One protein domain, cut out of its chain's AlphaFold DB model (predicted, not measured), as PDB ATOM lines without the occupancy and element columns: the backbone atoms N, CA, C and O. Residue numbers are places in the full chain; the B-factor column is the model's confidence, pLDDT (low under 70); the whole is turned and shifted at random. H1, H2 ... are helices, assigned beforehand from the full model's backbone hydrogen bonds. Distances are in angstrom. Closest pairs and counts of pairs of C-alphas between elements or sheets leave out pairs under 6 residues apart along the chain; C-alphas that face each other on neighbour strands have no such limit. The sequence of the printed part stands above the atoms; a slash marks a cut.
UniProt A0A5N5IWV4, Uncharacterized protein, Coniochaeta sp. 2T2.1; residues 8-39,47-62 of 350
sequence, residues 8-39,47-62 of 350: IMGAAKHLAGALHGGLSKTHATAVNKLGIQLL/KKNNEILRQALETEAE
ATOM      1  N   ILE A   8      39.982 -13.068  18.680       79.75
ATOM      2  CA  ILE A   8      38.681 -13.709  18.851       79.75
ATOM      3  C   ILE A   8      37.624 -13.056  17.951       79.75
ATOM      4  O   ILE A   8      36.809 -13.753  17.344       79.75
ATOM      5  N   MET A   9      37.676 -11.735  17.759       79.81
ATOM      6  CA  MET A   9      36.829 -11.046  16.776       79.81
ATOM      7  C   MET A   9      37.195 -11.423  15.331       79.81
ATOM      8  O   MET A   9      36.311 -11.637  14.498       79.81
ATOM      9  N   GLY A  10      38.491 -11.539  15.024       80.50
ATOM     10  CA  GLY A  10      38.970 -11.989  13.713       80.50
ATOM     11  C   GLY A  10      38.486 -13.405  13.391       80.50
ATOM     12  O   GLY A  10      37.942 -13.650  12.311       80.50
ATOM     13  N   ALA A  11      38.585 -14.303  14.370       80.50
ATOM     14  CA  ALA A  11      38.044 -15.655  14.315       80.50
ATOM     15  C   ALA A  11      36.518 -15.666  14.112       80.50
ATOM     16  O   ALA A  11      36.026 -16.347  13.215       80.50
ATOM     17  N   ALA A  12      35.763 -14.853  14.856       83.94
ATOM     18  CA  ALA A  12      34.309 -14.758  14.700       83.94
ATOM     19  C   ALA A  12      33.902 -14.268  13.298       83.94
ATOM     20  O   ALA A  12      32.977 -14.803  12.685       83.94
ATOM     21  N   LYS A  13      34.616 -13.278  12.749       82.44
ATOM     22  CA  LYS A  13      34.371 -12.764  11.394       82.44
ATOM     23  C   LYS A  13      34.685 -13.805  10.321       82.44
ATOM     24  O   LYS A  13      33.965 -13.874   9.327       82.44
ATOM     25  N   HIS A  14      35.730 -14.606  10.519       83.94
ATOM     26  CA  HIS A  14      36.053 -15.717   9.630       83.94
ATOM     27  C   HIS A  14      34.973 -16.793   9.633       83.94
ATOM     28  O   HIS A  14      34.528 -17.205   8.563       83.94
ATOM     29  N   LEU A  15      34.531 -17.206  10.822       81.94
ATOM     30  CA  LEU A  15      33.475 -18.203  10.987       81.94
ATOM     31  C   LEU A  15      32.144 -17.742  10.383       81.94
ATOM     32  O   LEU A  15      31.354 -18.558   9.928       81.94
ATOM     33  N   ALA A  16      31.914 -16.435  10.295       80.69
ATOM     34  CA  ALA A  16      30.756 -15.879   9.603       80.69
ATOM     35  C   ALA A  16      30.908 -15.771   8.076       80.69
ATOM     36  O   ALA A  16      30.029 -15.231   7.403       80.69
ATOM     37  N   GLY A  17      32.035 -16.219   7.521       80.50
ATOM     38  CA  GLY A  17      32.267 -16.272   6.083       80.50
ATOM     39  C   GLY A  17      31.454 -17.372   5.397       80.50
ATOM     40  O   GLY A  17      31.001 -18.329   6.024       80.50
ATOM     41  N   ALA A  18      31.314 -17.258   4.075       72.44
ATOM     42  CA  ALA A  18      30.541 -18.200   3.258       72.44
ATOM     43  C   ALA A  18      31.045 -19.654   3.354       72.44
ATOM     44  O   ALA A  18      30.252 -20.581   3.246       72.44
ATOM     45  N   LEU A  19      32.342 -19.850   3.619       72.94
ATOM     46  CA  LEU A  19      32.958 -21.175   3.780       72.94
ATOM     47  C   LEU A  19      32.475 -21.931   5.026       72.94
ATOM     48  O   LEU A  19      32.573 -23.150   5.067       72.94
ATOM     49  N   HIS A  20      31.947 -21.218   6.020       73.81
ATOM     50  CA  HIS A  20      31.483 -21.786   7.287       73.81
ATOM     51  C   HIS A  20      29.966 -21.644   7.460       73.81
ATOM     52  O   HIS A  20      29.456 -21.736   8.571       73.81
ATOM     53  N   GLY A  21      29.227 -21.397   6.372       69.81
ATOM     54  CA  GLY A  21      27.762 -21.339   6.401       69.81
ATOM     55  C   GLY A  21      27.183 -20.117   7.119       69.81
ATOM     56  O   GLY A  21      26.025 -20.144   7.519       69.81
ATOM     57  N   GLY A  22      27.968 -19.045   7.290       70.69
ATOM     58  CA  GLY A  22      27.478 -17.803   7.893       70.69
ATOM     59  C   GLY A  22      27.186 -17.912   9.392       70.69
ATOM     60  O   GLY A  22      26.199 -17.345   9.859       70.69
ATOM     61  N   LEU A  23      28.031 -18.627  10.148       75.31
ATOM     62  CA  LEU A  23      27.898 -18.728  11.606       75.31
ATOM     63  C   LEU A  23      27.844 -17.343  12.266       75.31
ATOM     64  O   LEU A  23      28.364 -16.347  11.753       75.31
ATOM     65  N   SER A  24      27.219 -17.275  13.441       75.50
ATOM     66  CA  SER A  24      27.052 -16.009  14.148       75.50
ATOM     67  C   SER A  24      28.406 -15.368  14.482       75.50
ATOM     68  O   SER A  24      29.326 -16.021  14.980       75.50
ATOM     69  N   LYS A  25      28.516 -14.056  14.230       80.38
ATOM     70  CA  LYS A  25      29.713 -13.223  14.469       80.38
ATOM     71  C   LYS A  25      29.918 -12.920  15.957       80.38
ATOM     72  O   LYS A  25      30.122 -11.770  16.331       80.38
ATOM     73  N   THR A  26      29.808 -13.925  16.818       79.31
ATOM     74  CA  THR A  26      29.947 -13.742  18.265       79.31
ATOM     75  C   THR A  26      31.270 -14.296  18.768       79.31
ATOM     76  O   THR A  26      31.806 -15.275  18.247       79.31
ATOM     77  N   HIS A  27      31.777 -13.674  19.831       76.56
ATOM     78  CA  HIS A  27      32.963 -14.135  20.546       76.56
ATOM     79  C   HIS A  27      32.782 -15.563  21.074       76.56
ATOM     80  O   HIS A  27      33.680 -16.391  20.955       76.56
ATOM     81  N   ALA A  28      31.590 -15.876  21.594       75.88
ATOM     82  CA  ALA A  28      31.251 -17.207  22.082       75.88
ATOM     83  C   ALA A  28      31.356 -18.267  20.976       75.88
ATOM     84  O   ALA A  28      31.922 -19.329  21.213       75.88
ATOM     85  N   THR A  29      30.894 -17.970  19.758       77.44
ATOM     86  CA  THR A  29      31.026 -18.879  18.607       77.44
ATOM     87  C   THR A  29      32.490 -19.135  18.262       77.44
ATOM     88  O   THR A  29      32.872 -20.280  18.032       77.44
ATOM     89  N   ALA A  30      33.323 -18.094  18.267       79.62
ATOM     90  CA  ALA A  30      34.755 -18.234  18.018       79.62
ATOM     91  C   ALA A  30      35.457 -19.067  19.096       79.62
ATOM     92  O   ALA A  30      36.171 -20.005  18.760       79.62
ATOM     93  N   VAL A  31      35.205 -18.787  20.377       77.75
ATOM     94  CA  VAL A  31      35.775 -19.564  21.490       77.75
ATOM     95  C   VAL A  31      35.278 -21.010  21.467       77.75
ATOM     96  O   VAL A  31      36.059 -21.923  21.682       77.75
ATOM     97  N   ASN A  32      34.008 -21.248  21.150       75.44
ATOM     98  CA  ASN A  32      33.457 -22.601  21.088       75.44
ATOM     99  C   ASN A  32      34.052 -23.418  19.931       75.44
ATOM    100  O   ASN A  32      34.354 -24.595  20.097       75.44
ATOM    101  N   LYS A  33      34.217 -22.805  18.753       78.81
ATOM    102  CA  LYS A  33      34.678 -23.513  17.550       78.81
ATOM    103  C   LYS A  33      36.190 -23.624  17.439       78.81
ATOM    104  O   LYS A  33      36.670 -24.582  16.842       78.81
ATOM    105  N   LEU A  34      36.915 -22.633  17.945       77.31
ATOM    106  CA  LEU A  34      38.352 -22.480  17.723       77.31
ATOM    107  C   LEU A  34      39.141 -22.323  19.028       77.31
ATOM    108  O   LEU A  34      40.367 -22.359  18.999       77.31
ATOM    109  N   GLY A  35      38.467 -22.117  20.159       73.00
ATOM    110  CA  GLY A  35      39.119 -21.950  21.450       73.00
ATOM    111  C   GLY A  35      39.606 -23.272  22.034       73.00
ATOM    112  O   GLY A  35      39.051 -24.340  21.783       73.00
ATOM    113  N   ILE A  36      40.646 -23.171  22.857       71.19
ATOM    114  CA  ILE A  36      41.204 -24.273  23.640       71.19
ATOM    115  C   ILE A  36      41.120 -23.861  25.109       71.19
ATOM    116  O   ILE A  36      41.558 -22.768  25.474       71.19
ATOM    117  N   GLN A  37      40.540 -24.719  25.951       67.81
ATOM    118  CA  GLN A  37      40.446 -24.473  27.388       67.81
ATOM    119  C   GLN A  37      41.682 -25.031  28.100       67.81
ATOM    120  O   GLN A  37      41.931 -26.233  28.087       67.81
ATOM    121  N   LEU A  38      42.441 -24.146  28.743       63.16
ATOM    122  CA  LEU A  38      43.613 -24.498  29.540       63.16
ATOM    123  C   LEU A  38      43.191 -24.695  31.002       63.16
ATOM    124  O   LEU A  38      42.816 -23.738  31.678       63.16
ATOM    125  N   LEU A  39      43.234 -25.936  31.486       61.53
ATOM    126  CA  LEU A  39      42.990 -26.255  32.897       61.53
ATOM    127  C   LEU A  39      44.238 -25.931  33.737       61.53
ATOM    128  O   LEU A  39      45.353 -25.943  33.221       61.53
ATOM    129  N   LYS A  47      48.611 -14.379  32.749       69.62
ATOM    130  CA  LYS A  47      49.358 -13.137  32.495       69.62
ATOM    131  C   LYS A  47      50.664 -13.404  31.755       69.62
ATOM    132  O   LYS A  47      50.925 -12.738  30.762       69.62
ATOM    133  N   LYS A  48      51.445 -14.401  32.180       76.88
ATOM    134  CA  LYS A  48      52.712 -14.755  31.524       76.88
ATOM    135  C   LYS A  48      52.501 -15.215  30.078       76.88
ATOM    136  O   LYS A  48      53.229 -14.777  29.197       76.88
ATOM    137  N   ASN A  49      51.486 -16.040  29.821       75.12
ATOM    138  CA  ASN A  49      51.149 -16.486  28.468       75.12
ATOM    139  C   ASN A  49      50.705 -15.321  27.570       75.12
ATOM    140  O   ASN A  49      51.166 -15.195  26.438       75.12
ATOM    141  N   ASN A  50      49.840 -14.445  28.086       75.50
ATOM    142  CA  ASN A  50      49.374 -13.277  27.342       75.50
ATOM    143  C   ASN A  50      50.507 -12.270  27.087       75.50
ATOM    144  O   ASN A  50      50.533 -11.651  26.028       75.50
ATOM    145  N   GLU A  51      51.460 -12.139  28.013       77.88
ATOM    146  CA  GLU A  51      52.632 -11.276  27.849       77.88
ATOM    147  C   GLU A  51      53.607 -11.824  26.800       77.88
ATOM    148  O   GLU A  51      54.061 -11.067  25.949       77.88
ATOM    149  N   ILE A  52      53.857 -13.140  26.775       75.69
ATOM    150  CA  ILE A  52      54.654 -13.777  25.711       75.69
ATOM    151  C   ILE A  52      54.002 -13.544  24.343       75.69
ATOM    152  O   ILE A  52      54.685 -13.189  23.384       75.69
ATOM    153  N   LEU A  53      52.675 -13.688  24.250       71.88
ATOM    154  CA  LEU A  53      51.947 -13.410  23.013       71.88
ATOM    155  C   LEU A  53      52.068 -11.934  22.603       71.88
ATOM    156  O   LEU A  53      52.281 -11.648  21.427       71.88
ATOM    157  N   ARG A  54      51.965 -10.995  23.552       74.12
ATOM    158  CA  ARG A  54      52.122  -9.557  23.282       74.12
ATOM    159  C   ARG A  54      53.527  -9.235  22.769       74.12
ATOM    160  O   ARG A  54      53.652  -8.534  21.773       74.12
ATOM    161  N   GLN A  55      54.559  -9.805  23.393       77.12
ATOM    162  CA  GLN A  55      55.953  -9.641  22.973       77.12
ATOM    163  C   GLN A  55      56.209 -10.227  21.580       77.12
ATOM    164  O   GLN A  55      56.886  -9.598  20.769       77.12
ATOM    165  N   ALA A  56      55.631 -11.391  21.266       73.12
ATOM    166  CA  ALA A  56      55.724 -11.982  19.934       73.12
ATOM    167  C   ALA A  56      55.065 -11.088  18.871       73.12
ATOM    168  O   ALA A  56      55.672 -10.815  17.839       73.12
ATOM    169  N   LEU A  57      53.871 -10.554  19.152       70.62
ATOM    170  CA  LEU A  57      53.167  -9.647  18.242       70.62
ATOM    171  C   LEU A  57      53.889  -8.304  18.064       70.62
ATOM    172  O   LEU A  57      53.886  -7.755  16.965       70.62
ATOM    173  N   GLU A  58      54.516  -7.767  19.112       71.00
ATOM    174  CA  GLU A  58      55.337  -6.553  19.022       71.00
ATOM    175  C   GLU A  58      56.623  -6.800  18.231       71.00
ATOM    176  O   GLU A  58      56.977  -5.985  17.385       71.00
ATOM    177  N   THR A  59      57.259  -7.960  18.406       68.19
ATOM    178  CA  THR A  59      58.429  -8.365  17.610       68.19
ATOM    179  C   THR A  59      58.060  -8.547  16.132       68.19
ATOM    180  O   THR A  59      58.794  -8.102  15.246       68.19
ATOM    181  N   GLU A  60      56.895  -9.130  15.838       61.75
ATOM    182  CA  GLU A  60      56.351  -9.238  14.476       61.75
ATOM    183  C   GLU A  60      55.963  -7.868  13.890       61.75
ATOM    184  O   GLU A  60      56.152  -7.628  12.698       61.75
ATOM    185  N   ALA A  61      55.466  -6.933  14.704       57.88
ATOM    186  CA  ALA A  61      55.145  -5.574  14.270       57.88
ATOM    187  C   ALA A  61      56.401  -4.721  14.012       57.88
ATOM    188  O   ALA A  61      56.408  -3.927  13.075       57.88
ATOM    189  N   GLU A  62      57.459  -4.892  14.807       52.88
ATOM    190  CA  GLU A  62      58.766  -4.243  14.624       52.88
ATOM    191  C   GLU A  62      59.473  -4.772  13.368       52.88
ATOM    192  O   GLU A  62      59.956  -3.984  12.561       52.88
TER     193      GLU A  62
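This is residues 8 to 39 and 47 to 62 of the 350 residues of an uncharacterized protein of Coniochaeta sp. 2T2.1 (UniProt A0A5N5IWV4). Two short helices, H1 and H2, cross steeply near their middles and make a small body with the long loop that joins them, while a longer helix, H3, stands free across a gap and touches neither. The printed part has 48 residues with three named helices, H1, H2 and H3 in chain order, and no named strand; its class is all helix. The whole is loose, with a radius of gyration of the C-alphas of 13.6 A, and flat, spanning 35 by 31 by 13 A.

H1 holds residues 8 to 15 and begins at C-alpha 8, at (38.681, -13.709, 18.851); it is 10.4 A long from first to last C-alpha. H2 holds residues 27 to 34 and is 10.3 A long, beginning at C-alpha 27, at (32.963, -14.135, 20.546). H3 holds residues 47 to 62, is 22.1 A long and ends at C-alpha 62, at (58.766, -4.243, 14.624).

H1 and H2 touch, and their closest C-alphas, those of Ala 12 and Ala 30, are 4.8 A apart. They run the same way at a steep tilt of 67 degrees, only just short of about perpendicular. H3 is apart from H1 and from H2. In H1, H2 and H3 every O i to N i+4 pair is within hydrogen-bond range.

The two C-alphas farthest apart, those of Gly 21 and Glu 62, are 36.3 A apart. Without H3, the body of 32 residues spans 33 by 13 by 11 A. The link from H1 to H2 is long, with 11 residues. The link from H2 to H3 runs across the cut, where residues 40 to 46 are not printed and C-alphas 39 and 47 are 14.6 A apart. The mean pLDDT of the printed part is 74.4, and residues 21, 37 to 39, 47 and 59 to 62 are under 70.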